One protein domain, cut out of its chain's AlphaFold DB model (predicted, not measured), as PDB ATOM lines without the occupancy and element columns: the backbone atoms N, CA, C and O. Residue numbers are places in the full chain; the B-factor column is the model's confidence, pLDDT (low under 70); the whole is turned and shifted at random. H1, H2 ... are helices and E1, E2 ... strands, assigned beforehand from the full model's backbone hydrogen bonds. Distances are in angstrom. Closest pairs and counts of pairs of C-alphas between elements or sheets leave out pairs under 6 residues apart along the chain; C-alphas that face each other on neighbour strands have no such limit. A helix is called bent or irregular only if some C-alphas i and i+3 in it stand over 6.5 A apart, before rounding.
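What this domain is: This is residues 2 to 205 of the 276 residues of an uncharacterized protein of [Propionibacterium] humerusii HL044PA1 (UniProt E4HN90). Two lobes make this domain: a closed barrel of six strands with H3 packed across its outside, and a small, strongly twisted three-stranded sheet with H2 and H5 over one face. E2 of the small sheet runs on into E3 of the barrel, and H1 runs past E5 at the barrel's side. The printed part has 204 residues, with five named helices and ten named strands that follow along the chain as H1 E1 H2 E2 E3 E4 E5 E6 E7 E8 E9 H3 H4 E10 H5; the class is mixed, helices and strands, the barrel is mixed, and the small sheet, in the order E1 E10 E2, is antiparallel. It is compact, with a radius of gyration of the C-alphas of 17.9 A, and spans 53 by 48 by 26 A, only just flat.

Where its parts are: The barrel's ring has E3, residues 53 to 58, E4, 67 to 72, E9, 153 to 156, E6, 95 to 99, E8, 127 to 141, 34.4 A long, and E7, 114 to 124, 30.6 A. E5, 81 to 84, pairs onto E8. The small sheet has E1, 24 to 31, E10, 181 to 188, 19.7 A, and E2, 45 to 51. The helices are H1, 3 to 21, 28.2 A, from C-alpha 3 at (-15.181, 38.287, 158.663); H2, 33 to 40; H3, 158 to 169, 16.5 A; H4, 173 to 179; and H5, 191 to 203, 19.5 A, to C-alpha 203 at (-32.536, -9.244, 156.729). H5 is irregular: C-alphas 192 and 195 are 7.2 A apart.

How they stand to each other: Round the ring run E3 E4 E9 E6 E8 E7 and back to E3. E7 and E8 form a hairpin, N 117 and O 133 at 2.9 A; E7 and E3 are antiparallel, N 57 and O 118 at 2.8 A. E4 and E9 are parallel, N 71 and O 154 at 2.8 A. E8 bends by 92 degrees at residue 138. H3 lies outside the barrel, over E3 and E4, at a height of 5.6 A; its closest C-alpha pair with E4 is Ala 72 and Val 158, 4.4 A. H3 touches H4, Ala 166 and Phe 176 closest at 5.7 A. E10 is antiparallel to E1, N 27 and O 184 at 2.8 A, and to E2, N 49 and O 185 at 2.8 A. E1, H2 and E2 form a split strand-helix-strand unit, two strands the same way with E10 between them, its crossover right-handed. H2 and H5 are on the same face, at heights of 7.1 A and 7.9 A, giving two layers. The closest C-alphas of H1 and E5, Arg 10 and Val 82, are 7.0 A apart. H2, H3 and H4 have every O i to N i+4 pair within hydrogen-bond range, H1 11 of 15, H5 7 of 9.

The domain as a whole: The C-alphas farthest apart, Asn 2 and Ala 125, are 56.2 A apart. The printed part has no cut. The links E6 to E7 and E8 to E9 are long, with 14 and 11 residues. The pLDDT is under 70 at residues 2 to 22, 76 to 78, 86 to 88 and 146 to 148.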
ATOM      1  N   ASN A   2     -12.026  40.961 159.605       31.14
ATOM      2  CA  ASN A   2     -11.825  39.579 160.087       31.14
ATOM      3  C   ASN A   2     -12.986  38.614 159.760       31.14
ATOM      4  O   ASN A   2     -13.037  37.499 160.260       31.14
ATOM      5  N   THR A   3     -13.926  39.023 158.904       34.16
ATOM      6  CA  THR A   3     -15.181  38.287 158.663       34.16
ATOM      7  C   THR A   3     -15.067  37.219 157.568       34.16
ATOM      8  O   THR A   3     -15.950  36.384 157.433       34.16
ATOM      9  N   ILE A   4     -13.981  37.215 156.785       30.02
ATOM     10  CA  ILE A   4     -13.837  36.321 155.619       30.02
ATOM     11  C   ILE A   4     -13.257  34.948 156.014       30.02
ATOM     12  O   ILE A   4     -13.552  33.950 155.366       30.02
ATOM     13  N   VAL A   5     -12.497  34.860 157.113       33.66
ATOM     14  CA  VAL A   5     -11.842  33.602 157.524       33.66
ATOM     15  C   VAL A   5     -12.819  32.648 158.225       33.66
ATOM     16  O   VAL A   5     -12.797  31.452 157.955       33.66
ATOM     17  N   ALA A   6     -13.740  33.165 159.047       36.59
ATOM     18  CA  ALA A   6     -14.710  32.336 159.772       36.59
ATOM     19  C   ALA A   6     -15.719  31.626 158.844       36.59
ATOM     20  O   ALA A   6     -16.083  30.483 159.097       36.59
ATOM     21  N   GLY A   7     -16.136  32.274 157.746       31.00
ATOM     22  CA  GLY A   7     -17.051  31.668 156.770       31.00
ATOM     23  C   GLY A   7     -16.415  30.518 155.983       31.00
ATOM     24  O   GLY A   7     -17.052  29.495 155.768       31.00
ATOM     25  N   HIS A   8     -15.137  30.650 155.617       28.72
ATOM     26  CA  HIS A   8     -14.437  29.634 154.826       28.72
ATOM     27  C   HIS A   8     -14.110  28.367 155.632       28.72
ATOM     28  O   HIS A   8     -14.181  27.260 155.104       28.72
ATOM     29  N   VAL A   9     -13.801  28.521 156.926       38.03
ATOM     30  CA  VAL A   9     -13.575  27.392 157.843       38.03
ATOM     31  C   VAL A   9     -14.891  26.659 158.144       38.03
ATOM     32  O   VAL A   9     -14.911  25.430 158.136       38.03
ATOM     33  N   ARG A  10     -16.000  27.391 158.330       41.81
ATOM     34  CA  ARG A  10     -17.339  26.815 158.556       41.81
ATOM     35  C   ARG A  10     -17.807  25.964 157.368       41.81
ATOM     36  O   ARG A  10     -18.245  24.839 157.581       41.81
ATOM     37  N   ASP A  11     -17.624  26.450 156.138       39.34
ATOM     38  CA  ASP A  11     -17.993  25.715 154.917       39.34
ATOM     39  C   ASP A  11     -17.143  24.448 154.695       39.34
ATOM     40  O   ASP A  11     -17.660  23.426 154.235       39.34
ATOM     41  N   GLN A  12     -15.848  24.472 155.031       36.34
ATOM     42  CA  GLN A  12     -14.981  23.292 154.896       36.34
ATOM     43  C   GLN A  12     -15.296  22.196 155.919       36.34
ATOM     44  O   GLN A  12     -15.291  21.019 155.551       36.34
ATOM     45  N   ILE A  13     -15.590  22.571 157.169       46.16
ATOM     46  CA  ILE A  13     -15.987  21.620 158.217       46.16
ATOM     47  C   ILE A  13     -17.334  20.982 157.850       46.16
ATOM     48  O   ILE A  13     -17.442  19.758 157.836       46.16
ATOM     49  N   ASP A  14     -18.321  21.784 157.432       50.03
ATOM     50  CA  ASP A  14     -19.646  21.284 157.038       50.03
ATOM     51  C   ASP A  14     -19.588  20.330 155.832       50.03
ATOM     52  O   ASP A  14     -20.247  19.290 155.829       50.03
ATOM     53  N   THR A  15     -18.796  20.636 154.800       46.72
ATOM     54  CA  THR A  15     -18.787  19.818 153.571       46.72
ATOM     55  C   THR A  15     -18.104  18.461 153.779       46.72
ATOM     56  O   THR A  15     -18.551  17.451 153.229       46.72
ATOM     57  N   ALA A  16     -17.038  18.417 154.586       48.94
ATOM     58  CA  ALA A  16     -16.348  17.174 154.928       48.94
ATOM     59  C   ALA A  16     -17.177  16.304 155.890       48.94
ATOM     60  O   ALA A  16     -17.267  15.091 155.691       48.94
ATOM     61  N   ASP A  17     -17.835  16.921 156.875       52.84
ATOM     62  CA  ASP A  17     -18.634  16.219 157.883       52.84
ATOM     63  C   ASP A  17     -19.952  15.669 157.295       52.84
ATOM     64  O   ASP A  17     -20.339  14.536 157.586       52.84
ATOM     65  N   VAL A  18     -20.620  16.399 156.388       52.94
ATOM     66  CA  VAL A  18     -21.847  15.919 155.711       52.94
ATOM     67  C   VAL A  18     -21.576  14.686 154.842       52.94
ATOM     68  O   VAL A  18     -22.406  13.778 154.787       52.94
ATOM     69  N   GLY A  19     -20.411  14.618 154.189       52.09
ATOM     70  CA  GLY A  19     -20.022  13.477 153.357       52.09
ATOM     71  C   GLY A  19     -19.888  12.167 154.136       52.09
ATOM     72  O   GLY A  19     -20.205  11.110 153.593       52.09
ATOM     73  N   LYS A  20     -19.472  12.237 155.406       55.50
ATOM     74  CA  LYS A  20     -19.258  11.058 156.254       55.50
ATOM     75  C   LYS A  20     -20.509  10.577 156.984       55.50
ATOM     76  O   LYS A  20     -20.690   9.369 157.106       55.50
ATOM     77  N   ARG A  21     -21.438  11.473 157.353       60.12
ATOM     78  CA  ARG A  21     -22.763  11.095 157.908       60.12
ATOM     79  C   ARG A  21     -23.536  10.134 157.003       60.12
ATOM     80  O   ARG A  21     -24.369   9.361 157.465       60.12
ATOM     81  N   LEU A  22     -23.238  10.171 155.706       66.69
ATOM     82  CA  LEU A  22     -23.855   9.333 154.688       66.69
ATOM     83  C   LEU A  22     -23.347   7.888 154.678       66.69
ATOM     84  O   LEU A  22     -23.934   7.103 153.945       66.69
ATOM     85  N   ASN A  23     -22.314   7.542 155.453       83.81
ATOM     86  CA  ASN A  23     -21.773   6.181 155.549       83.81
ATOM     87  C   ASN A  23     -22.448   5.332 156.637       83.81
ATOM     88  O   ASN A  23     -22.118   4.159 156.780       83.81
ATOM     89  N   TYR A  24     -23.375   5.902 157.408       84.00
ATOM     90  CA  TYR A  24     -23.900   5.262 158.611       84.00
ATOM     91  C   TYR A  24     -25.323   4.729 158.438       84.00
ATOM     92  O   TYR A  24     -26.198   5.383 157.856       84.00
ATOM     93  N   VAL A  25     -25.565   3.562 159.034       86.75
ATOM     94  CA  VAL A  25     -26.898   2.996 159.267       86.75
ATOM     95  C   VAL A  25     -27.146   2.961 160.772       86.75
ATOM     96  O   VAL A  25     -26.365   2.384 161.525       86.75
ATOM     97  N   VAL A  26     -28.225   3.594 161.220       87.88
ATOM     98  CA  VAL A  26     -28.664   3.572 162.619       87.88
ATOM     99  C   VAL A  26     -29.465   2.303 162.850       87.88
ATOM    100  O   VAL A  26     -30.343   1.979 162.056       87.88
ATOM    101  N   VAL A  27     -29.179   1.592 163.930       88.88
ATOM    102  CA  VAL A  27     -29.924   0.409 164.351       88.88
ATOM    103  C   VAL A  27     -30.507   0.667 165.729       88.88
ATOM    104  O   VAL A  27     -29.758   0.936 166.663       88.88
ATOM    105  N   ASP A  28     -31.825   0.550 165.857       86.62
ATOM    106  CA  ASP A  28     -32.528   0.605 167.139       86.62
ATOM    107  C   ASP A  28     -32.933  -0.812 167.591       86.62
ATOM    108  O   ASP A  28     -33.305  -1.669 166.782       86.62
ATOM    109  N   GLY A  29     -32.879  -1.074 168.895       80.81
ATOM    110  CA  GLY A  29     -33.210  -2.370 169.495       80.81
ATOM    111  C   GLY A  29     -32.181  -2.813 170.536       80.81
ATOM    112  O   GLY A  29     -31.239  -2.080 170.804       80.81
ATOM    113  N   PRO A  30     -32.347  -3.990 171.161       82.31
ATOM    114  CA  PRO A  30     -31.345  -4.512 172.086       82.31
ATOM    115  C   PRO A  30     -30.076  -4.908 171.317       82.31
ATOM    116  O   PRO A  30     -30.074  -5.894 170.577       82.31
ATOM    117  N   ILE A  31     -29.003  -4.137 171.483       88.00
ATOM    118  CA  ILE A  31     -27.700  -4.358 170.845       88.00
ATOM    119  C   ILE A  31     -26.716  -4.882 171.887       88.00
ATOM    120  O   ILE A  31     -25.938  -4.129 172.470       88.00
ATOM    121  N   ASP A  32     -26.780  -6.185 172.149       87.56
ATOM    122  CA  ASP A  32     -25.830  -6.875 173.020       87.56
ATOM    123  C   ASP A  32     -24.522  -7.237 172.290       87.56
ATOM    124  O   ASP A  32     -24.330  -6.984 171.097       87.56
ATOM    125  N   ALA A  33     -23.589  -7.856 173.016       86.88
ATOM    126  CA  ALA A  33     -22.303  -8.264 172.457       86.88
ATOM    127  C   ALA A  33     -22.425  -9.232 171.263       86.88
ATOM    128  O   ALA A  33     -21.581  -9.187 170.365       86.88
ATOM    129  N   ALA A  34     -23.450 -10.090 171.234       88.06
ATOM    130  CA  ALA A  34     -23.663 -11.031 170.139       88.06
ATOM    131  C   ALA A  34     -24.209 -10.313 168.899       88.06
ATOM    132  O   ALA A  34     -23.697 -10.529 167.800       88.06
ATOM    133  N   ALA A  35     -25.177  -9.410 169.078       90.25
ATOM    134  CA  ALA A  35     -25.691  -8.548 168.018       90.25
ATOM    135  C   ALA A  35     -24.571  -7.694 167.408       90.25
ATOM    136  O   ALA A  35     -24.415  -7.657 166.188       90.25
ATOM    137  N   ARG A  36     -23.722  -7.085 168.245       90.75
ATOM    138  CA  ARG A  36     -22.563  -6.303 167.794       90.75
ATOM    139  C   ARG A  36     -21.572  -7.153 167.004       90.75
ATOM    140  O   ARG A  36     -21.130  -6.746 165.934       90.75
ATOM    141  N   GLN A  37     -21.250  -8.353 167.490       91.56
ATOM    142  CA  GLN A  37     -20.362  -9.272 166.774       91.56
ATOM    143  C   GLN A  37     -20.961  -9.714 165.431       91.56
ATOM    144  O   GLN A  37     -20.239  -9.815 164.441       91.56
ATOM    145  N   GLN A  38     -22.274  -9.944 165.381       92.69
ATOM    146  CA  GLN A  38     -22.977 -10.265 164.144       92.69
ATOM    147  C   GLN A  38     -22.898  -9.110 163.139       92.69
ATOM    148  O   GLN A  38     -22.612  -9.367 161.974       92.69
ATOM    149  N   MET A  39     -23.108  -7.862 163.572       93.81
ATOM    150  CA  MET A  39     -22.991  -6.672 162.715       93.81
ATOM    151  C   MET A  39     -21.569  -6.482 162.191       93.81
ATOM    152  O   MET A  39     -21.385  -6.320 160.990       93.81
ATOM    153  N   MET A  40     -20.561  -6.586 163.062       93.94
ATOM    154  CA  MET A  40     -19.147  -6.503 162.673       93.94
ATOM    155  C   MET A  40     -18.730  -7.601 161.684       93.94
ATOM    156  O   MET A  40     -17.766  -7.435 160.945       93.94
ATOM    157  N   GLY A  41     -19.432  -8.737 161.672       93.44
ATOM    158  CA  GLY A  41     -19.200  -9.827 160.724       93.44
ATOM    159  C   GLY A  41     -19.881  -9.652 159.362       93.44
ATOM    160  O   GLY A  41     -19.700 -10.509 158.495       93.44
ATOM    161  N   MET A  42     -20.685  -8.603 159.164       94.38
ATOM    162  CA  MET A  42     -21.368  -8.346 157.892       94.38
ATOM    163  C   MET A  42     -20.411  -7.756 156.855       94.38
ATOM    164  O   MET A  42     -19.448  -7.061 157.178       94.38
ATOM    165  N   ASN A  43     -20.692  -8.006 155.576       94.38
ATOM    166  CA  ASN A  43     -19.866  -7.460 154.505       94.38
ATOM    167  C   ASN A  43     -19.996  -5.936 154.465       94.38
ATOM    168  O   ASN A  43     -21.109  -5.413 154.564       94.38
ATOM    169  N   HIS A  44     -18.867  -5.263 154.242       93.88
ATOM    170  CA  HIS A  44     -18.754  -3.805 154.133       93.88
ATOM    171  C   HIS A  44     -19.033  -3.021 155.417       93.88
ATOM    172  O   HIS A  44     -19.111  -1.797 155.358       93.88
ATOM    173  N   VAL A  45     -19.142  -3.684 156.571       93.19
ATOM    174  CA  VAL A  45     -19.146  -3.002 157.870       93.19
ATOM    175  C   VAL A  45     -17.704  -2.726 158.284       93.19
ATOM    176  O   VAL A  45     -16.887  -3.643 158.349       93.19
ATOM    177  N   ALA A  46     -17.393  -1.455 158.527       91.31
ATOM    178  CA  ALA A  46     -16.085  -1.015 158.997       91.31
ATOM    179  C   ALA A  46     -16.014  -1.041 160.527       91.31
ATOM    180  O   ALA A  46     -15.090  -1.626 161.083       91.31
ATOM    181  N   GLU A  47     -17.010  -0.447 161.185       90.31
ATOM    182  CA  GLU A  47     -17.045  -0.281 162.637       90.31
ATOM    183  C   GLU A  47     -18.501  -0.222 163.131       90.31
ATOM    184  O   GLU A  47     -19.423   0.117 162.380       90.31
ATOM    185  N   VAL A  48     -18.721  -0.544 164.407       90.25
ATOM    186  CA  VAL A  48     -20.020  -0.411 165.075       90.25
ATOM    187  C   VAL A  48     -19.837   0.406 166.345       90.25
ATOM    188  O   VAL A  48     -19.200  -0.040 167.298       90.25
ATOM    189  N   TYR A  49     -20.449   1.587 166.375       88.50
ATOM    190  CA  TYR A  49     -20.427   2.477 167.526       88.50
ATOM    191  C   TYR A  49     -21.705   2.331 168.339       88.50
ATOM    192  O   TYR A  49     -22.815   2.470 167.826       88.50
ATOM    193  N   GLU A  50     -21.554   2.081 169.630       88.75
ATOM    194  CA  GLU A  50     -22.675   2.051 170.562       88.75
ATOM    195  C   GLU A  50     -23.098   3.473 170.919       88.75
ATOM    196  O   GLU A  50     -22.259   4.340 171.181       88.75
ATOM    197  N   TRP A  51     -24.405   3.713 170.926       88.75
ATOM    198  CA  TRP A  51     -24.961   4.983 171.359       88.75
ATOM    199  C   TRP A  51     -25.430   4.863 172.802       88.75
ATOM    200  O   TRP A  51     -26.224   3.986 173.139       88.75
ATOM    201  N   SER A  52     -24.936   5.783 173.623       90.19
ATOM    202  CA  SER A  52     -25.274   5.903 175.033       90.19
ATOM    203  C   SER A  52     -25.623   7.342 175.362       90.19
ATOM    204  O   SER A  52     -25.050   8.282 174.793       90.19
ATOM    205  N   GLN A  53     -26.548   7.506 176.300       91.19
ATOM    206  CA  GLN A  53     -26.970   8.813 176.779       91.19
ATOM    207  C   GLN A  53     -27.210   8.779 178.287       91.19
ATOM    208  O   GLN A  53     -27.878   7.891 178.817       91.19
ATOM    209  N   ALA A  54     -26.682   9.778 178.987       91.69
ATOM    210  CA  ALA A  54     -26.821   9.916 180.429       91.69
ATOM    211  C   ALA A  54     -27.253  11.336 180.801       91.69
ATOM    212  O   ALA A  54     -26.765  12.314 180.240       91.69
ATOM    213  N   GLY A  55     -28.150  11.461 181.778       91.38
ATOM    214  CA  GLY A  55     -28.485  12.759 182.355       91.38
ATOM    215  C   GLY A  55     -27.341  13.271 183.230       91.38
ATOM    216  O   GLY A  55     -26.860  12.546 184.105       91.38
ATOM    217  N   LEU A  56     -26.933  14.517 183.008       93.06
ATOM    218  CA  LEU A  56     -26.010  15.255 183.859       93.06
ATOM    219  C   LEU A  56     -26.735  16.423 184.515       93.06
ATOM    220  O   LEU A  56     -27.478  17.153 183.862       93.06
ATOM    221  N   LEU A  57     -26.483  16.614 185.801       92.25
ATOM    222  CA  LEU A  57     -26.913  17.775 186.559       92.25
ATOM    223  C   LEU A  57     -25.856  18.868 186.415       92.25
ATOM    224  O   LEU A  57     -24.681  18.622 186.679       92.25
ATOM    225  N   SER A  58     -26.258  20.059 185.978       88.44
ATOM    226  CA  SER A  58     -25.377  21.229 185.961       88.44
ATOM    227  C   SER A  58     -25.334  21.850 187.354       88.44
ATOM    228  O   SER A  58     -26.369  22.255 187.887       88.44
ATOM    229  N   ASP A  59     -24.137  21.946 187.934       77.44
ATOM    230  CA  ASP A  59     -23.943  22.447 189.301       77.44
ATOM    231  C   ASP A  59     -23.613  23.957 189.342       77.44
ATOM    232  O   ASP A  59     -23.458  24.531 190.421       77.44
ATOM    233  N   GLY A  60     -23.469  24.614 188.181       70.19
ATOM    234  CA  GLY A  60     -23.040  26.014 188.056       70.19
ATOM    235  C   GLY A  60     -24.047  26.930 187.356       70.19
ATOM    236  O   GLY A  60     -24.856  26.481 186.545       70.19
ATOM    237  N   ASP A  61     -23.939  28.237 187.621       74.75
ATOM    238  CA  ASP A  61     -24.681  29.305 186.928       74.75
ATOM    239  C   ASP A  61     -24.013  29.652 185.585       74.75
ATOM    240  O   ASP A  61     -23.543  30.762 185.341       74.75
ATOM    241  N   ASN A  62     -23.887  28.637 184.733       76.69
ATOM    242  CA  ASN A  62     -23.155  28.711 183.467       76.69
ATOM    243  C   ASN A  62     -24.101  28.909 182.268       76.69
ATOM    244  O   ASN A  62     -23.703  28.695 181.129       76.69
ATOM    245  N   GLY A  63     -25.379  29.223 182.513       82.38
ATOM    246  CA  GLY A  63     -26.417  29.332 181.478       82.38
ATOM    247  C   GLY A  63     -26.903  27.998 180.890       82.38
ATOM    248  O   GLY A  63     -27.862  27.989 180.120       82.38
ATOM    249  N   LEU A  64     -26.285  26.869 181.260       86.00
ATOM    250  CA  LEU A  64     -26.767  25.535 180.900       86.00
ATOM    251  C   LEU A  64     -28.067  25.194 181.653       86.00
ATOM    252  O   LEU A  64     -28.233  25.602 182.807       86.00
ATOM    253  N   PRO A  65     -28.972  24.400 181.050       86.38
ATOM    254  CA  PRO A  65     -30.096  23.808 181.762       86.38
ATOM    255  C   PRO A  65     -29.651  23.023 182.998       86.38
ATOM    256  O   PRO A  65     -28.557  22.464 183.039       86.38
ATOM    257  N   GLN A  66     -30.542  22.922 183.989       88.56
ATOM    258  CA  GLN A  66     -30.274  22.152 185.208       88.56
ATOM    259  C   GLN A  66     -29.957  20.681 184.906       88.56
ATOM    260  O   GLN A  66     -29.140  20.079 185.597       88.56
ATOM    261  N   ILE A  67     -30.609  20.113 183.891       88.94
ATOM    262  CA  ILE A  67     -30.342  18.767 183.394       88.94
ATOM    263  C   ILE A  67     -29.955  18.892 181.928       88.94
ATOM    264  O   ILE A  67     -30.721  19.442 181.140       88.94
ATOM    265  N   VAL A  68     -28.799  18.348 181.573       91.31
ATOM    266  CA  VAL A  68     -28.365  18.189 180.184       91.31
ATOM    267  C   VAL A  68     -28.195  16.712 179.866       91.31
ATOM    268  O   VAL A  68     -27.811  15.917 180.725       91.31
ATOM    269  N   TRP A  69     -28.481  16.330 178.629       91.94
ATOM    270  CA  TRP A  69     -28.323  14.956 178.166       91.94
ATOM    271  C   TRP A  69     -26.946  14.791 177.535       91.94
ATOM    272  O   TRP A  69     -26.697  15.279 176.434       91.94
ATOM    273  N   ALA A  70     -26.037  14.129 178.247       93.25
ATOM    274  CA  ALA A  70     -24.727  13.777 177.728       93.25
ATOM    275  C   ALA A  70     -24.842  12.600 176.767       93.25
ATOM    276  O   ALA A  70     -25.023  11.457 177.185       93.25
ATOM    277  N   THR A  71     -24.729  12.908 175.483       91.62
ATOM    278  CA  THR A  71     -24.830  11.964 174.376       91.62
ATOM    279  C   THR A  71     -23.440  11.599 173.873       91.62
ATOM    280  O   THR A  71     -22.576  12.465 173.703       91.62
ATOM    281  N   ALA A  72     -23.220  10.316 173.604       90.62
ATOM    282  CA  ALA A  72     -21.997   9.834 172.978       90.62
ATOM    283  C   ALA A  72     -21.759  10.524 171.619       90.62
ATOM    284  O   ALA A  72     -22.595  10.458 170.716       90.62
ATOM    285  N   GLN A  73     -20.603  11.167 171.449       88.12
ATOM    286  CA  GLN A  73     -20.181  11.679 170.151       88.12
ATOM    287  C   GLN A  73     -19.714  10.515 169.271       88.12
ATOM    288  O   GLN A  73     -18.583  10.044 169.397       88.12
ATOM    289  N   ILE A  74     -20.568  10.082 168.346       83.38
ATOM    290  CA  ILE A  74     -20.184   9.094 167.336       83.38
ATOM    291  C   ILE A  74     -19.138   9.725 166.402       83.38
ATOM    292  O   ILE A  74     -19.375  10.829 165.887       83.38
ATOM    293  N   PRO A  75     -17.978   9.074 166.185       71.25
ATOM    294  CA  PRO A  75     -16.982   9.550 165.235       71.25
ATOM    295  C   PRO A  75     -17.622   9.839 163.877       71.25
ATOM    296  O   PRO A  75     -18.520   9.130 163.443       71.25
ATOM    297  N   ASP A  76     -17.205  10.925 163.226       67.88
ATOM    298  CA  ASP A  76     -17.665  11.302 161.884       67.88
ATOM    299  C   ASP A  76     -19.182  11.563 161.697       67.88
ATOM    300  O   ASP A  76     -19.621  11.891 160.591       67.88
ATOM    301  N   ILE A  77     -19.962  11.573 162.787       69.94
ATOM    302  CA  ILE A  77     -21.304  12.173 162.863       69.94
ATOM    303  C   ILE A  77     -21.281  13.356 163.843       69.94
ATOM    304  O   ILE A  77     -21.985  13.364 164.855       69.94
ATOM    305  N   PRO A  78     -20.455  14.383 163.593       67.00
ATOM    306  CA  PRO A  78     -20.386  15.510 164.499       67.00
ATOM    307  C   PRO A  78     -21.682  16.329 164.431       67.00
ATOM    308  O   PRO A  78     -22.316  16.435 163.368       67.00
ATOM    309  N   PRO A  79     -22.075  16.965 165.546       73.44
ATOM    310  CA  PRO A  79     -23.081  18.009 165.480       73.44
ATOM    311  C   PRO A  79     -22.555  19.157 164.613       73.44
ATOM    312  O   PRO A  79     -21.341  19.330 164.469       73.44
ATOM    313  N   ALA A  80     -23.456  19.948 164.030       75.06
ATOM    314  CA  ALA A  80     -23.076  21.079 163.186       75.06
ATOM    315  C   ALA A  80     -22.241  22.076 164.001       75.06
ATOM    316  O   ALA A  80     -22.777  22.852 164.777       75.06
ATOM    317  N   THR A  81     -20.919  22.001 163.902       77.12
ATOM    318  CA  THR A  81     -20.027  22.649 164.865       77.12
ATOM    319  C   THR A  81     -19.764  24.090 164.439       77.12
ATOM    320  O   THR A  81     -19.318  24.339 163.323       77.12
ATOM    321  N   VAL A  82     -20.033  25.044 165.329       76.75
ATOM    322  CA  VAL A  82     -19.775  26.478 165.121       76.75
ATOM    323  C   VAL A  82     -18.319  26.811 165.417       76.75
ATOM    324  O   VAL A  82     -17.701  27.593 164.697       76.75
ATOM    325  N   SER A  83     -17.776  26.224 166.483       78.75
ATOM    326  CA  SER A  83     -16.399  26.432 166.922       78.75
ATOM    327  C   SER A  83     -15.855  25.166 167.572       78.75
ATOM    328  O   SER A  83     -16.593  24.462 168.261       78.75
ATOM    329  N   PHE A  84     -14.576  24.871 167.356       79.62
ATOM    330  CA  PHE A  84     -13.895  23.721 167.938       79.62
ATOM    331  C   PHE A  84     -12.441  24.084 168.240       79.62
ATOM    332  O   PHE A  84     -11.696  24.446 167.333       79.62
ATOM    333  N   ASP A  85     -12.061  23.972 169.509       76.75
ATOM    334  CA  ASP A  85     -10.693  24.151 170.022       76.75
ATOM    335  C   ASP A  85     -10.120  22.824 170.565       76.75
ATOM    336  O   ASP A  85      -9.102  22.769 171.254       76.75
ATOM    337  N   GLY A  86     -10.797  21.707 170.281       66.88
ATOM    338  CA  GLY A  86     -10.311  20.377 170.618       66.88
ATOM    339  C   GLY A  86      -9.135  19.960 169.734       66.88
ATOM    340  O   GLY A  86      -9.039  20.319 168.560       66.88
ATOM    341  N   HIS A  87      -8.238  19.146 170.289       62.69
ATOM    342  CA  HIS A  87      -7.062  18.677 169.555       62.69
ATOM    343  C   HIS A  87      -7.405  17.659 168.460       62.69
ATOM    344  O   HIS A  87      -6.730  17.608 167.433       62.69
ATOM    345  N   THR A  88      -8.408  16.811 168.698       64.81
ATOM    346  CA  THR A  88      -8.759  15.672 167.841       64.81
ATOM    347  C   THR A  88     -10.236  15.320 167.990       64.81
ATOM    348  O   THR A  88     -10.803  15.508 169.063       64.81
ATOM    349  N   ARG A  89     -10.835  14.756 166.938       70.81
ATOM    350  CA  ARG A  89     -12.067  13.962 167.032       70.81
ATOM    351  C   ARG A  89     -11.703  12.469 166.927       70.81
ATOM    352  O   ARG A  89     -10.769  12.168 166.180       70.81
ATOM    353  N   PRO A  90     -12.405  11.554 167.620       76.25
ATOM    354  CA  PRO A  90     -13.477  11.810 168.591       76.25
ATOM    355  C   PRO A  90     -12.987  12.542 169.850       76.25
ATOM    356  O   PRO A  90     -11.781  12.608 170.103       76.25
ATOM    357  N   LEU A  91     -13.925  13.123 170.601       86.56
ATOM    358  CA  LEU A  91     -13.661  13.794 171.877       86.56
ATOM    359  C   LEU A  91     -12.906  12.873 172.830       86.56
ATOM    360  O   LEU A  91     -13.190  11.674 172.906       86.56
ATOM    361  N   ARG A  92     -11.964  13.431 173.585       90.31
ATOM    362  CA  ARG A  92     -11.272  12.704 174.653       90.31
ATOM    363  C   ARG A  92     -12.147  12.656 175.902       90.31
ATOM    364  O   ARG A  92     -13.065  13.456 176.058       90.31
ATOM    365  N   SER A  93     -11.847  11.720 176.800       92.50
ATOM    366  CA  SER A  93     -12.518  11.675 178.101       92.50
ATOM    367  C   SER A  93     -12.353  13.010 178.840       92.50
ATOM    368  O   SER A  93     -11.264  13.598 178.842       92.50
ATOM    369  N   GLY A  94     -13.443  13.508 179.420       93.06
ATOM    370  CA  GLY A  94     -13.506  14.808 180.090       93.06
ATOM    371  C   GLY A  94     -13.651  16.022 179.163       93.06
ATOM    372  O   GLY A  94     -13.645  17.152 179.652       93.06
ATOM    373  N   GLU A  95     -13.786  15.835 177.850       94.06
ATOM    374  CA  GLU A  95     -14.101  16.905 176.898       94.06
ATOM    375  C   GLU A  95     -15.595  16.907 176.541       94.06
ATOM    376  O   GLU A  95     -16.239  15.858 176.474       94.06
ATOM    377  N   VAL A  96     -16.152  18.094 176.288       93.38
ATOM    378  CA  VAL A  96     -17.564  18.269 175.925       93.38
ATOM    379  C   VAL A  96     -17.740  19.289 174.802       93.38
ATOM    380  O   VAL A  96     -17.041  20.304 174.737       93.38
ATOM    381  N   ILE A  97     -18.700  19.028 173.916       91.88
ATOM    382  CA  ILE A  97     -19.243  20.007 172.970       91.88
ATOM    383  C   ILE A  97     -20.627  20.407 173.473       91.88
ATOM    384  O   ILE A  97     -21.496  19.552 173.661       91.88
ATOM    385  N   VAL A  98     -20.832  21.703 173.671       92.31
ATOM    386  CA  VAL A  98     -22.091  22.268 174.178       92.31
ATOM    387  C   VAL A  98     -22.836  23.013 173.063       92.31
ATOM    388  O   VAL A  98     -22.237  23.336 172.035       92.31
ATOM    389  N   PRO A  99     -24.146  23.257 173.201       91.00
ATOM    390  CA  PRO A  99     -24.871  24.147 172.295       91.00
ATOM    391  C   PRO A  99     -24.278  25.563 172.288       91.00
ATOM    392  O   PRO A  99     -23.784  26.036 173.308       91.00
ATOM    393  N   ASP A 100     -24.350  26.261 171.154       90.12
ATOM    394  CA  ASP A 100     -23.944  27.668 171.048       90.12
ATOM    395  C   ASP A 100     -24.910  28.625 171.762       90.12
ATOM    396  O   ASP A 100     -24.501  29.700 172.202       90.12
ATOM    397  N   ALA A 101     -26.171  28.221 171.918       88.69
ATOM    398  CA  ALA A 101     -27.168  28.926 172.706       88.69
ATOM    399  C   ALA A 101     -28.210  27.970 173.304       88.69
ATOM    400  O   ALA A 101     -28.589  26.978 172.684       88.69
ATOM    401  N   VAL A 102     -28.728  28.294 174.492       87.12
ATOM    402  CA  VAL A 102     -29.835  27.555 175.128       87.12
ATOM    403  C   VAL A 102     -30.816  28.524 175.766       87.12
ATOM    404  O   VAL A 102     -30.411  29.444 176.465       87.12
ATOM    405  N   ASN A 103     -32.119  28.337 175.531       80.62
ATOM    406  CA  ASN A 103     -33.183  29.176 176.107       80.62
ATOM    407  C   ASN A 103     -32.966  30.694 175.913       80.62
ATOM    408  O   ASN A 103     -33.376  31.500 176.742       80.62
ATOM    409  N   GLY A 104     -32.320  31.091 174.809       77.62
ATOM    410  CA  GLY A 104     -31.993  32.491 174.514       77.62
ATOM    411  C   GLY A 104     -30.715  33.019 175.179       77.62
ATOM    412  O   GLY A 104     -30.371  34.179 174.961       77.62
ATOM    413  N   HIS A 105     -29.997  32.192 175.941       84.81
ATOM    414  CA  HIS A 105     -28.680  32.504 176.493       84.81
ATOM    415  C   HIS A 105     -27.576  32.094 175.518       84.81
ATOM    416  O   HIS A 105     -27.577  30.968 175.028       84.81
ATOM    417  N   ASP A 106     -26.645  33.009 175.244       88.81
ATOM    418  CA  ASP A 106     -25.434  32.726 174.467       88.81
ATOM    419  C   ASP A 106     -24.436  31.970 175.351       88.81
ATOM    420  O   ASP A 106     -24.151  32.402 176.470       88.81
ATOM    421  N   LEU A 107     -23.926  30.842 174.860       90.38
ATOM    422  CA  LEU A 107     -22.981  29.987 175.579       90.38
ATOM    423  C   LEU A 107     -21.571  30.039 174.982       90.38
ATOM    424  O   LEU A 107     -20.704  29.265 175.388       90.38
ATOM    425  N   LYS A 108     -21.303  30.949 174.035       89.75
ATOM    426  CA  LYS A 108     -19.979  31.063 173.401       89.75
ATOM    427  C   LYS A 108     -18.843  31.310 174.381       89.75
ATOM    428  O   LYS A 108     -17.743  30.812 174.154       89.75
ATOM    429  N   ASP A 109     -19.123  32.021 175.466       90.19
ATOM    430  CA  ASP A 109     -18.142  32.331 176.508       90.19
ATOM    431  C   ASP A 109     -17.719  31.091 177.312       90.19
ATOM    432  O   ASP A 109     -16.713  31.134 178.012       90.19
ATOM    433  N   LEU A 110     -18.437  29.964 177.190       90.56
ATOM    434  CA  LEU A 110     -18.023  28.698 177.794       90.56
ATOM    435  C   LEU A 110     -16.899  28.008 177.017       90.56
ATOM    436  O   LEU A 110     -16.310  27.068 177.538       90.56
ATOM    437  N   LEU A 111     -16.599  28.407 175.777       91.50
ATOM    438  CA  LEU A 111     -15.568  27.735 174.989       91.50
ATOM    439  C   LEU A 111     -14.190  27.861 175.656       91.50
ATOM    440  O   LEU A 111     -13.688  28.959 175.872       91.50
ATOM    441  N   GLY A 112     -13.561  26.718 175.934       91.12
ATOM    442  CA  GLY A 112     -12.284  26.623 176.642       91.12
ATOM    443  C   GLY A 112     -12.420  26.510 178.164       91.12
ATOM    444  O   GLY A 112     -11.466  26.081 178.819       91.12
ATOM    445  N   GLU A 113     -13.594  26.818 178.718       93.56
ATOM    446  CA  GLU A 113     -13.862  26.762 180.153       93.56
ATOM    447  C   GLU A 113     -14.109  25.334 180.649       93.56
ATOM    448  O   GLU A 113     -14.425  24.408 179.896       93.56
ATOM    449  N   THR A 114     -13.954  25.141 181.961       94.38
ATOM    450  CA  THR A 114     -14.306  23.884 182.632       94.38
ATOM    451  C   THR A 114     -15.621  24.040 183.377       94.38
ATOM    452  O   THR A 114     -15.718  24.818 184.326       94.38
ATOM    453  N   ILE A 115     -16.619  23.250 182.992       93.62
ATOM    454  CA  ILE A 115     -17.916  23.198 183.662       93.62
ATOM    455  C   ILE A 115     -17.937  22.084 184.715       93.62
ATOM    456  O   ILE A 115     -17.332  21.023 184.536       93.62
ATOM    457  N   ASN A 116     -18.637  22.336 185.823       94.00
ATOM    458  CA  ASN A 116     -18.891  21.336 186.856       94.00
ATOM    459  C   ASN A 116     -20.286  20.758 186.641       94.00
ATOM    460  O   ASN A 116     -21.268  21.497 186.559       94.00
ATOM    461  N   VAL A 117     -20.340  19.440 186.547       94.62
ATOM    462  CA  VAL A 117     -21.563  18.670 186.353       94.62
ATOM    463  C   VAL A 117     -21.531  17.457 187.269       94.62
ATOM    464  O   VAL A 117     -20.467  17.054 187.737       94.62
ATOM    465  N   SER A 118     -22.662  16.808 187.485       94.88
ATOM    466  CA  SER A 118     -22.701  15.528 188.182       94.88
ATOM    467  C   SER A 118     -23.586  14.525 187.454       94.88
ATOM    468  O   SER A 118     -24.660  14.859 186.966       94.88
ATOM    469  N   TYR A 119     -23.127  13.278 187.357       94.25
ATOM    470  CA  TYR A 119     -23.968  12.166 186.908       94.25
ATOM    471  C   TYR A 119     -24.523  11.428 188.124       94.25
ATOM    472  O   TYR A 119     -23.958  11.504 189.220       94.25
ATOM    473  N   GLN A 120     -25.624  10.700 187.952       93.38
ATOM    474  CA  GLN A 120     -26.161   9.878 189.029       93.38
ATOM    475  C   GLN A 120     -25.536   8.481 189.000       93.38
ATOM    476  O   GLN A 120     -25.371   7.842 187.965       93.38
ATOM    477  N   ARG A 121     -25.177   7.964 190.169       94.06
ATOM    478  CA  ARG A 121     -24.787   6.566 190.326       94.06
ATOM    479  C   ARG A 121     -25.804   5.886 191.211       94.06
ATOM    480  O   ARG A 121     -25.934   6.211 192.390       94.06
ATOM    481  N   LYS A 122     -26.538   4.936 190.647       92.00
ATOM    482  CA  LYS A 122     -27.521   4.159 191.391       92.00
ATOM    483  C   LYS A 122     -26.798   3.169 192.297       92.00
ATOM    484  O   LYS A 122     -26.062   2.303 191.831       92.00
ATOM    485  N   THR A 123     -27.005   3.306 193.602       89.00
ATOM    486  CA  THR A 123     -26.368   2.469 194.632       89.00
ATOM    487  C   THR A 123     -27.323   1.399 195.154       89.00
ATOM    488  O   THR A 123     -26.886   0.307 195.519       89.00
ATOM    489  N   LYS A 124     -28.635   1.679 195.157       86.38
ATOM    490  CA  LYS A 124     -29.709   0.729 195.493       86.38
ATOM    491  C   LYS A 124     -30.945   0.977 194.626       86.38
ATOM    492  O   LYS A 124     -31.008   1.935 193.864       86.38
ATOM    493  N   ALA A 125     -31.969   0.130 194.763       81.56
ATOM    494  CA  ALA A 125     -33.208   0.233 193.983       81.56
ATOM    495  C   ALA A 125     -33.861   1.632 194.032       81.56
ATOM    496  O   ALA A 125     -34.345   2.092 192.999       81.56
ATOM    497  N   SER A 126     -33.805   2.301 195.190       82.25
ATOM    498  CA  SER A 126     -34.399   3.626 195.434       82.25
ATOM    499  C   SER A 126     -33.380   4.687 195.875       82.25
ATOM    500  O   SER A 126     -33.778   5.727 196.390       82.25
ATOM    501  N   GLU A 127     -32.078   4.426 195.725       86.69
ATOM    502  CA  GLU A 127     -31.015   5.353 196.132       86.69
ATOM    503  C   GLU A 127     -30.035   5.565 194.977       86.69
ATOM    504  O   GLU A 127     -29.558   4.607 194.360       86.69
ATOM    505  N   ALA A 128     -29.719   6.830 194.716       89.69
ATOM    506  CA  ALA A 128     -28.661   7.245 193.812       89.69
ATOM    507  C   ALA A 128     -27.848   8.361 194.470       89.69
ATOM    508  O   ALA A 128     -28.387   9.168 195.229       89.69
ATOM    509  N   GLU A 129     -26.555   8.396 194.187       93.19
ATOM    510  CA  GLU A 129     -25.664   9.473 194.609       93.19
ATOM    511  C   GLU A 129     -25.265  10.326 193.404       93.19
ATOM    512  O   GLU A 129     -25.109   9.810 192.297       93.19
ATOM    513  N   ALA A 130     -25.098  11.630 193.615       93.06
ATOM    514  CA  ALA A 130     -24.530  12.515 192.609       93.06
ATOM    515  C   ALA A 130     -23.004  12.396 192.654       93.06
ATOM    516  O   ALA A 130     -22.396  12.600 193.707       93.06
ATOM    517  N   VAL A 131     -22.388  12.061 191.523       95.06
ATOM    518  CA  VAL A 131     -20.934  11.962 191.393       95.06
ATOM    519  C   VAL A 131     -20.427  13.183 190.620       95.06
ATOM    520  O   VAL A 131     -20.677  13.277 189.416       95.06
ATOM    521  N   PRO A 132     -19.711  14.118 191.277       94.56
ATOM    522  CA  PRO A 132     -19.169  15.297 190.611       94.56
ATOM    523  C   PRO A 132     -18.167  14.924 189.518       94.56
ATOM    524  O   PRO A 132     -17.329  14.038 189.688       94.56
ATOM    525  N   THR A 133     -18.238  15.632 188.401       94.31
ATOM    526  CA  THR A 133     -17.397  15.483 187.214       94.31
ATOM    527  C   THR A 133     -17.104  16.862 186.632       94.31
ATOM    528  O   THR A 133     -17.899  17.796 186.724       94.31
ATOM    529  N   LYS A 134     -15.917  17.008 186.051       94.62
ATOM    530  CA  LYS A 134     -15.484  18.242 185.398       94.62
ATOM    531  C   LYS A 134     -15.328  17.979 183.916       94.62
ATOM    532  O   LYS A 134     -14.639  17.028 183.558       94.62
ATOM    533  N   LEU A 135     -15.935  18.823 183.092       95.12
ATOM    534  CA  LEU A 135     -15.843  18.721 181.640       95.12
ATOM    535  C   LEU A 135     -15.244  19.999 181.069       95.12
ATOM    536  O   LEU A 135     -15.695  21.097 181.393       95.12
ATOM    537  N   LYS A 136     -14.232  19.859 180.216       95.12
ATOM    538  CA  LYS A 136     -13.669  20.970 179.454       95.12
ATOM    539  C   LYS A 136     -14.489  21.169 178.187       95.12
ATOM    540  O   LYS A 136     -14.596  20.256 177.368       95.12
ATOM    541  N   VAL A 137     -15.023  22.365 178.000       93.75
ATOM    542  CA  VAL A 137     -15.757  22.726 176.790       93.75
ATOM    543  C   VAL A 137     -14.754  22.962 175.668       93.75
ATOM    544  O   VAL A 137     -13.987  23.922 175.690       93.75
ATOM    545  N   VAL A 138     -14.745  22.075 174.679       92.75
ATOM    546  CA  VAL A 138     -13.810  22.132 173.542       92.75
ATOM    547  C   VAL A 138     -14.502  22.456 172.226       92.75
ATOM    548  O   VAL A 138     -13.841  22.618 171.203       92.75
ATOM    549  N   GLY A 139     -15.829  22.567 172.225       91.19
ATOM    550  CA  GLY A 139     -16.562  22.980 171.043       91.19
ATOM    551  C   GLY A 139     -17.972  23.466 171.332       91.19
ATOM    552  O   GLY A 139     -18.536  23.217 172.396       91.19
ATOM    553  N   LEU A 140     -18.523  24.142 170.331       90.50
ATOM    554  CA  LEU A 140     -19.878  24.670 170.303       90.50
ATOM    555  C   LEU A 140     -20.588  24.154 169.058       90.50
ATOM    556  O   LEU A 140     -20.006  24.215 167.971       90.50
ATOM    557  N   TYR A 141     -21.832  23.697 169.181       87.94
ATOM    558  CA  TYR A 141     -22.649  23.317 168.027       87.94
ATOM    559  C   TYR A 141     -23.823  24.269 167.785       87.94
ATOM    560  O   TYR A 141     -24.364  24.862 168.708       87.94
ATOM    561  N   ASP A 142     -24.206  24.392 166.518       85.06
ATOM    562  CA  ASP A 142     -25.234  25.280 165.990       85.06
ATOM    563  C   ASP A 142     -26.618  24.741 166.351       85.06
ATOM    564  O   ASP A 142     -27.105  23.774 165.753       85.06
ATOM    565  N   THR A 143     -27.254  25.374 167.331       83.62
ATOM    566  CA  THR A 143     -28.597  25.007 167.794       83.62
ATOM    567  C   THR A 143     -29.710  25.371 166.816       83.62
ATOM    568  O   THR A 143     -30.824  24.864 166.950       83.62
ATOM    569  N   SER A 144     -29.438  26.197 165.798       80.81
ATOM    570  CA  SER A 144     -30.432  26.528 164.768       80.81
ATOM    571  C   SER A 144     -30.681  25.376 163.791       80.81
ATOM    572  O   SER A 144     -31.678  25.382 163.062       80.81
ATOM    573  N   ARG A 145     -29.789  24.378 163.768       74.50
ATOM    574  CA  ARG A 145     -29.935  23.195 162.922       74.50
ATOM    575  C   ARG A 145     -30.643  22.068 163.678       74.50
ATOM    576  O   ARG A 145     -30.370  21.861 164.858       74.50
ATOM    577  N   PRO A 146     -31.520  21.300 163.003       65.69
ATOM    578  CA  PRO A 146     -32.171  20.153 163.619       65.69
ATOM    579  C   PRO A 146     -31.152  19.167 164.199       65.69
ATOM    580  O   PRO A 146     -30.239  18.722 163.498       65.69
ATOM    581  N   ASN A 147     -31.345  18.815 165.468       69.00
ATOM    582  CA  ASN A 147     -30.629  17.745 166.142       69.00
ATOM    583  C   ASN A 147     -31.571  16.547 166.343       69.00
ATOM    584  O   ASN A 147     -32.725  16.728 166.729       69.00
ATOM    585  N   ASN A 148     -31.076  15.332 166.101       69.00
ATOM    586  CA  ASN A 148     -31.839  14.096 166.278       69.00
ATOM    587  C   ASN A 148     -31.639  13.458 167.665       69.00
ATOM    588  O   ASN A 148     -32.337  12.500 167.988       69.00
ATOM    589  N   ASP A 149     -30.722  13.985 168.480       75.94
ATOM    590  CA  ASP A 149     -30.363  13.417 169.788       75.94
ATOM    591  C   ASP A 149     -31.206  13.953 170.964       75.94
ATOM    592  O   ASP A 149     -31.018  13.544 172.110       75.94
ATOM    593  N   GLY A 150     -32.189  14.812 170.665       73.81
ATOM    594  CA  GLY A 150     -33.131  15.372 171.635       73.81
ATOM    595  C   GLY A 150     -32.806  16.808 172.074       73.81
ATOM    596  O   GLY A 150     -31.837  17.413 171.605       73.81
ATOM    597  N   PRO A 151     -33.657  17.401 172.932       75.94
ATOM    598  CA  PRO A 151     -33.405  18.717 173.518       75.94
ATOM    599  C   PRO A 151     -32.249  18.664 174.530       75.94
ATOM    600  O   PRO A 151     -31.879  17.588 174.995       75.94
ATOM    601  N   ASP A 152     -31.689  19.828 174.872       84.44
ATOM    602  CA  ASP A 152     -30.699  20.011 175.952       84.44
ATOM    603  C   ASP A 152     -29.510  19.032 175.904       84.44
ATOM    604  O   ASP A 152     -28.981  18.597 176.928       84.44
ATOM    605  N   THR A 153     -29.101  18.660 174.690       90.00
ATOM    606  CA  THR A 153     -28.030  17.693 174.452       90.00
ATOM    607  C   THR A 153     -26.661  18.353 174.539       90.00
ATOM    608  O   THR A 153     -26.432  19.429 173.992       90.00
ATOM    609  N   VAL A 154     -25.715  17.660 175.161       92.38
ATOM    610  CA  VAL A 154     -24.280  17.935 175.059       92.38
ATOM    611  C   VAL A 154     -23.584  16.682 174.544       92.38
ATOM    612  O   VAL A 154     -24.027  15.571 174.824       92.38
ATOM    613  N   TYR A 155     -22.499  16.838 173.793       92.12
ATOM    614  CA  TYR A 155     -21.768  15.693 173.248       92.12
ATOM    615  C   TYR A 155     -20.493  15.456 174.033       92.12
ATOM    616  O   TYR A 155     -19.707  16.381 174.230       92.12
ATOM    617  N   VAL A 156     -20.283  14.214 174.447       93.69
ATOM    618  CA  VAL A 156     -19.128  13.778 175.239       93.69
ATOM    619  C   VAL A 156     -18.460  12.574 174.585       93.69
ATOM    620  O   VAL A 156     -18.949  12.028 173.594       93.69
ATOM    621  N   ASN A 157     -17.331  12.144 175.137       91.81
ATOM    622  CA  ASN A 157     -16.697  10.900 174.728       91.81
ATOM    623  C   ASN A 157     -17.649   9.690 174.894       91.81
ATOM    624  O   ASN A 157     -18.444   9.624 175.832       91.81
ATOM    625  N   VAL A 158     -17.548   8.724 173.974       89.19
ATOM    626  CA  VAL A 158     -18.397   7.520 173.945       89.19
ATOM    627  C   VAL A 158     -18.265   6.693 175.229       89.19
ATOM    628  O   VAL A 158     -19.275   6.261 175.784       89.19
ATOM    629  N   GLU A 159     -17.043   6.499 175.735       89.81
ATOM    630  CA  GLU A 159     -16.804   5.731 176.962       89.81
ATOM    631  C   GLU A 159     -17.351   6.458 178.192       89.81
ATOM    632  O   GLU A 159     -17.939   5.817 179.060       89.81
ATOM    633  N   ASP A 160     -17.213   7.785 178.258       94.06
ATOM    634  CA  ASP A 160     -17.776   8.594 179.343       94.06
ATOM    635  C   ASP A 160     -19.307   8.450 179.399       94.06
ATOM    636  O   ASP A 160     -19.846   8.056 180.435       94.06
ATOM    637  N   ALA A 161     -20.005   8.675 178.275       92.88
ATOM    638  CA  ALA A 161     -21.463   8.535 178.193       92.88
ATOM    639  C   ALA A 161     -21.930   7.136 178.621       92.88
ATOM    640  O   ALA A 161     -22.854   6.999 179.425       92.88
ATOM    641  N   LYS A 162     -21.250   6.100 178.125       91.56
ATOM    642  CA  LYS A 162     -21.546   4.702 178.437       91.56
ATOM    643  C   LYS A 162     -21.317   4.366 179.910       91.56
ATOM    644  O   LYS A 162     -22.153   3.721 180.541       91.56
ATOM    645  N   ASN A 163     -20.208   4.826 180.486       93.06
ATOM    646  CA  ASN A 163     -19.902   4.619 181.900       93.06
ATOM    647  C   ASN A 163     -20.925   5.317 182.805       93.06
ATOM    648  O   ASN A 163     -21.327   4.752 183.825       93.06
ATOM    649  N   TRP A 164     -21.372   6.519 182.438       94.69
ATOM    650  CA  TRP A 164     -22.397   7.243 183.189       94.69
ATOM    651  C   TRP A 164     -23.778   6.607 183.045       94.69
ATOM    652  O   TRP A 164     -24.507   6.525 184.030       94.69
ATOM    653  N   GLU A 165     -24.137   6.094 181.869       92.62
ATOM    654  CA  GLU A 165     -25.382   5.345 181.674       92.62
ATOM    655  C   GLU A 165     -25.390   4.045 182.492       92.62
ATOM    656  O   GLU A 165     -26.348   3.771 183.221       92.62
ATOM    657  N   ALA A 166     -24.286   3.291 182.475       91.75
ATOM    658  CA  ALA A 166     -24.119   2.104 183.309       91.75
ATOM    659  C   ALA A 166     -24.237   2.440 184.807       91.75
ATOM    660  O   ALA A 166     -24.935   1.745 185.553       91.75
ATOM    661  N   ALA A 167     -23.611   3.535 185.250       93.12
ATOM    662  CA  ALA A 167     -23.706   4.009 186.627       93.12
ATOM    663  C   ALA A 167     -25.139   4.427 187.003       93.12
ATOM    664  O   ALA A 167     -25.619   4.039 188.073       93.12
ATOM    665  N   ASN A 168     -25.846   5.140 186.121       90.50
ATOM    666  CA  ASN A 168     -27.260   5.502 186.283       90.50
ATOM    667  C   ASN A 168     -28.147   4.250 186.412       90.50
ATOM    668  O   ASN A 168     -29.086   4.218 187.210       90.50
ATOM    669  N   ALA A 169     -27.827   3.186 185.671       88.19
ATOM    670  CA  ALA A 169     -28.528   1.906 185.733       88.19
ATOM    671  C   ALA A 169     -28.170   1.063 186.977       88.19
ATOM    672  O   ALA A 169     -28.860   0.085 187.277       88.19
ATOM    673  N   GLY A 170     -27.129   1.437 187.729       90.19
ATOM    674  CA  GLY A 170     -26.620   0.671 188.874       90.19
ATOM    675  C   GLY A 170     -25.872  -0.590 188.451       90.19
ATOM    676  O   GLY A 170     -25.873  -1.594 189.165       90.19
ATOM    677  N   MET A 171     -25.280  -0.559 187.260       90.50
ATOM    678  CA  MET A 171     -24.597  -1.681 186.634       90.50
ATOM    679  C   MET A 171     -23.091  -1.446 186.603       90.50
ATOM    680  O   MET A 171     -22.610  -0.319 186.510       90.50
ATOM    681  N   SER A 172     -22.329  -2.538 186.646       86.75
ATOM    682  CA  SER A 172     -20.923  -2.475 186.248       86.75
ATOM    683  C   SER A 172     -20.831  -2.286 184.726       86.75
ATOM    684  O   SER A 172     -21.708  -2.802 184.022       86.75
ATOM    685  N   PRO A 173     -19.768  -1.654 184.191       82.56
ATOM    686  CA  PRO A 173     -19.569  -1.545 182.743       82.56
ATOM    687  C   PRO A 173     -19.647  -2.904 182.028       82.56
ATOM    688  O   PRO A 173     -20.295  -3.041 181.001       82.56
ATOM    689  N   GLN A 174     -19.105  -3.956 182.648       84.50
ATOM    690  CA  GLN A 174     -19.126  -5.323 182.110       84.50
ATOM    691  C   GLN A 174     -20.540  -5.917 182.041       84.50
ATOM    692  O   GLN A 174     -20.843  -6.714 181.154       84.50
ATOM    693  N   THR A 175     -21.399  -5.583 183.006       86.38
ATOM    694  CA  THR A 175     -22.807  -6.003 182.997       86.38
ATOM    695  C   THR A 175     -23.573  -5.239 181.927       86.38
ATOM    696  O   THR A 175     -24.345  -5.847 181.191       86.38
ATOM    697  N   PHE A 176     -23.323  -3.934 181.825       86.25
ATOM    698  CA  PHE A 176     -23.940  -3.069 180.831       86.25
ATOM    699  C   PHE A 176     -23.598  -3.530 179.403       86.25
ATOM    700  O   PHE A 176     -24.500  -3.735 178.598       86.25
ATOM    701  N   ASP A 177     -22.335  -3.873 179.136       84.31
ATOM    702  CA  ASP A 177     -21.877  -4.439 177.854       84.31
ATOM    703  C   ASP A 177     -22.599  -5.726 177.448       84.31
ATOM    704  O   ASP A 177     -22.793  -6.001 176.262       84.31
ATOM    705  N   ARG A 178     -22.949  -6.559 178.434       84.75
ATOM    706  CA  ARG A 178     -23.668  -7.817 178.197       84.75
ATOM    707  C   ARG A 178     -25.148  -7.590 177.956       84.75
ATOM    708  O   ARG A 178     -25.740  -8.341 177.195       84.75
ATOM    709  N   GLN A 179     -25.736  -6.611 178.637       83.81
ATOM    710  CA  GLN A 179     -27.130  -6.242 178.435       83.81
ATOM    711  C   GLN A 179     -27.336  -5.557 177.081       83.81
ATOM    712  O   GLN A 179     -28.387  -5.731 176.466       83.81
ATOM    713  N   GLY A 180     -26.319  -4.834 176.621       82.69
ATOM    714  CA  GLY A 180     -26.364  -4.109 175.369       82.69
ATOM    715  C   GLY A 180     -27.020  -2.741 175.487       82.69
ATOM    716  O   GLY A 180     -27.667  -2.410 176.483       82.69
ATOM    717  N   VAL A 181     -26.840  -1.951 174.435       85.44
ATOM    718  CA  VAL A 181     -27.431  -0.615 174.288       85.44
ATOM    719  C   VAL A 181     -28.723  -0.679 173.479       85.44
ATOM    720  O   VAL A 181     -29.034  -1.695 172.864       85.44
ATOM    721  N   THR A 182     -29.498   0.403 173.477       83.38
ATOM    722  CA  THR A 182     -30.762   0.493 172.722       83.38
ATOM    723  C   THR A 182     -30.583   0.994 171.290       83.38
ATOM    724  O   THR A 182     -31.525   0.931 170.497       83.38
ATOM    725  N   ARG A 183     -29.389   1.501 170.962       88.19
ATOM    726  CA  ARG A 183     -29.054   2.045 169.650       88.19
ATOM    727  C   ARG A 183     -27.580   1.844 169.322       88.19
ATOM    728  O   ARG A 183     -26.714   2.025 170.174       88.19
ATOM    729  N   ALA A 184     -27.297   1.544 168.061       90.00
ATOM    730  CA  ALA A 184     -25.948   1.526 167.515       90.00
ATOM    731  C   ALA A 184     -25.890   2.217 166.149       90.00
ATOM    732  O   ALA A 184     -26.873   2.270 165.410       90.00
ATOM    733  N   TYR A 185     -24.716   2.737 165.814       89.44
ATOM    734  CA  TYR A 185     -24.384   3.308 164.518       89.44
ATOM    735  C   TYR A 185     -23.411   2.367 163.826       89.44
ATOM    736  O   TYR A 185     -22.298   2.150 164.300       89.44
ATOM    737  N   VAL A 186     -23.842   1.801 162.706       90.62
ATOM    738  CA  VAL A 186     -23.040   0.891 161.892       90.62
ATOM    739  C   VAL A 186     -22.413   1.696 160.763       90.62
ATOM    740  O   VAL A 186     -23.131   2.260 159.933       90.62
ATOM    741  N   GLU A 187     -21.086   1.770 160.744       90.88
ATOM    742  CA  GLU A 187     -20.319   2.438 159.697       90.88
ATOM    743  C   GLU A 187     -20.091   1.479 158.526       90.88
ATOM    744  O   GLU A 187     -19.542   0.389 158.696       90.88
ATOM    745  N   ALA A 188     -20.491   1.887 157.323       90.00
ATOM    746  CA  ALA A 188     -20.095   1.211 156.099       90.00
ATOM    747  C   ALA A 188     -18.695   1.669 155.658       90.00
ATOM    748  O   ALA A 188     -18.374   2.855 155.732       90.00
ATOM    749  N   ASP A 189     -17.894   0.755 155.105       88.81
ATOM    750  CA  ASP A 189     -16.556   1.037 154.554       88.81
ATOM    751  C   ASP A 189     -16.563   2.107 153.436       88.81
ATOM    752  O   ASP A 189     -15.544   2.737 153.144       88.81
ATOM    753  N   SER A 190     -17.720   2.334 152.806       85.50
ATOM    754  CA  SER A 190     -17.951   3.384 151.828       85.50
ATOM    755  C   SER A 190     -19.436   3.720 151.691       85.50
ATOM    756  O   SER A 190     -20.317   2.874 151.858       85.50
ATOM    757  N   ARG A 191     -19.717   4.948 151.240       81.38
ATOM    758  CA  ARG A 191     -21.076   5.419 150.932       81.38
ATOM    759  C   ARG A 191     -21.831   4.513 149.953       81.38
ATOM    760  O   ARG A 191     -23.051   4.403 150.038       81.38
ATOM    761  N   ALA A 192     -21.127   3.886 149.010       84.81
ATOM    762  CA  ALA A 192     -21.745   3.023 148.005       84.81
ATOM    763  C   ALA A 192     -22.334   1.740 148.614       84.81
ATOM    764  O   ALA A 192     -23.297   1.203 148.073       84.81
ATOM    765  N   HIS A 193     -21.798   1.283 149.749       89.81
ATOM    766  CA  HIS A 193     -22.199   0.029 150.385       89.81
ATOM    767  C   HIS A 193     -23.246   0.205 151.494       89.81
ATOM    768  O   HIS A 193     -23.747  -0.781 152.024       89.81
ATOM    769  N   VAL A 194     -23.658   1.435 151.809       86.69
ATOM    770  CA  VAL A 194     -24.640   1.730 152.871       86.69
ATOM    771  C   VAL A 194     -25.981   1.046 152.625       86.69
ATOM    772  O   VAL A 194     -26.567   0.487 153.547       86.69
ATOM    773  N   ALA A 195     -26.447   1.024 151.373       86.31
ATOM    774  CA  ALA A 195     -27.680   0.330 151.008       86.31
ATOM    775  C   ALA A 195     -27.572  -1.193 151.209       86.31
ATOM    776  O   ALA A 195     -28.550  -1.846 151.578       86.31
ATOM    777  N   ASP A 196     -26.387  -1.768 150.996       89.31
ATOM    778  CA  ASP A 196     -26.147  -3.197 151.185       89.31
ATOM    779  C   ASP A 196     -25.981  -3.554 152.663       89.31
ATOM    780  O   ASP A 196     -26.515  -4.574 153.100       89.31
ATOM    781  N   VAL A 197     -25.327  -2.701 153.456       92.12
ATOM    782  CA  VAL A 197     -25.270  -2.825 154.922       92.12
ATOM    783  C   VAL A 197     -26.672  -2.719 155.523       92.12
ATOM    784  O   VAL A 197     -27.071  -3.601 156.278       92.12
ATOM    785  N   HIS A 198     -27.470  -1.720 155.125       90.56
ATOM    786  CA  HIS A 198     -28.866  -1.596 155.560       90.56
ATOM    787  C   HIS A 198     -29.646  -2.878 155.239       90.56
ATOM    788  O   HIS A 198     -30.244  -3.480 156.128       90.56
ATOM    789  N   ARG A 199     -29.573  -3.371 153.999       89.56
ATOM    790  CA  ARG A 199     -30.272  -4.600 153.599       89.56
ATOM    791  C   ARG A 199     -29.859  -5.816 154.432       89.56
ATOM    792  O   ARG A 199     -30.734  -6.585 154.824       89.56
ATOM    793  N   GLN A 200     -28.562  -5.989 154.703       93.44
ATOM    794  CA  GLN A 200     -28.047  -7.068 155.555       93.44
ATOM    795  C   GLN A 200     -28.588  -6.956 156.987       93.44
ATOM    796  O   GLN A 200     -29.070  -7.949 157.534       93.44
ATOM    797  N   LEU A 201     -28.590  -5.750 157.564       92.19
ATOM    798  CA  LEU A 201     -29.127  -5.487 158.901       92.19
ATOM    799  C   LEU A 201     -30.629  -5.793 158.979       92.19
ATOM    800  O   LEU A 201     -31.062  -6.527 159.869       92.19
ATOM    801  N   SER A 202     -31.421  -5.318 158.014       90.12
ATOM    802  CA  SER A 202     -32.861  -5.598 157.963       90.12
ATOM    803  C   SER A 202     -33.156  -7.089 157.775       90.12
ATOM    804  O   SER A 202     -34.064  -7.619 158.413       90.12
ATOM    805  N   GLN A 203     -32.391  -7.793 156.931       91.50
ATOM    806  CA  GLN A 203     -32.536  -9.244 156.729       91.50
ATOM    807  C   GLN A 203     -32.151 -10.054 157.970       91.50
ATOM    808  O   GLN A 203     -32.730 -11.111 158.212       91.50
ATOM    809  N   ALA A 204     -31.209  -9.548 158.766       88.69
ATOM    810  CA  ALA A 204     -30.847 -10.108 160.062       88.69
ATOM    811  C   ALA A 204     -31.886  -9.818 161.166       88.69
ATOM    812  O   ALA A 204     -31.755 -10.347 162.268       88.69
ATOM    813  N   GLY A 205     -32.926  -9.026 160.875       88.00
ATOM    814  CA  GLY A 205     -34.015  -8.711 161.802       88.00
ATOM    815  C   GLY A 205     -33.784  -7.464 162.657       88.00
ATOM    816  O   GLY A 205     -34.566  -7.209 163.572       88.00
TER     817      GLY A 205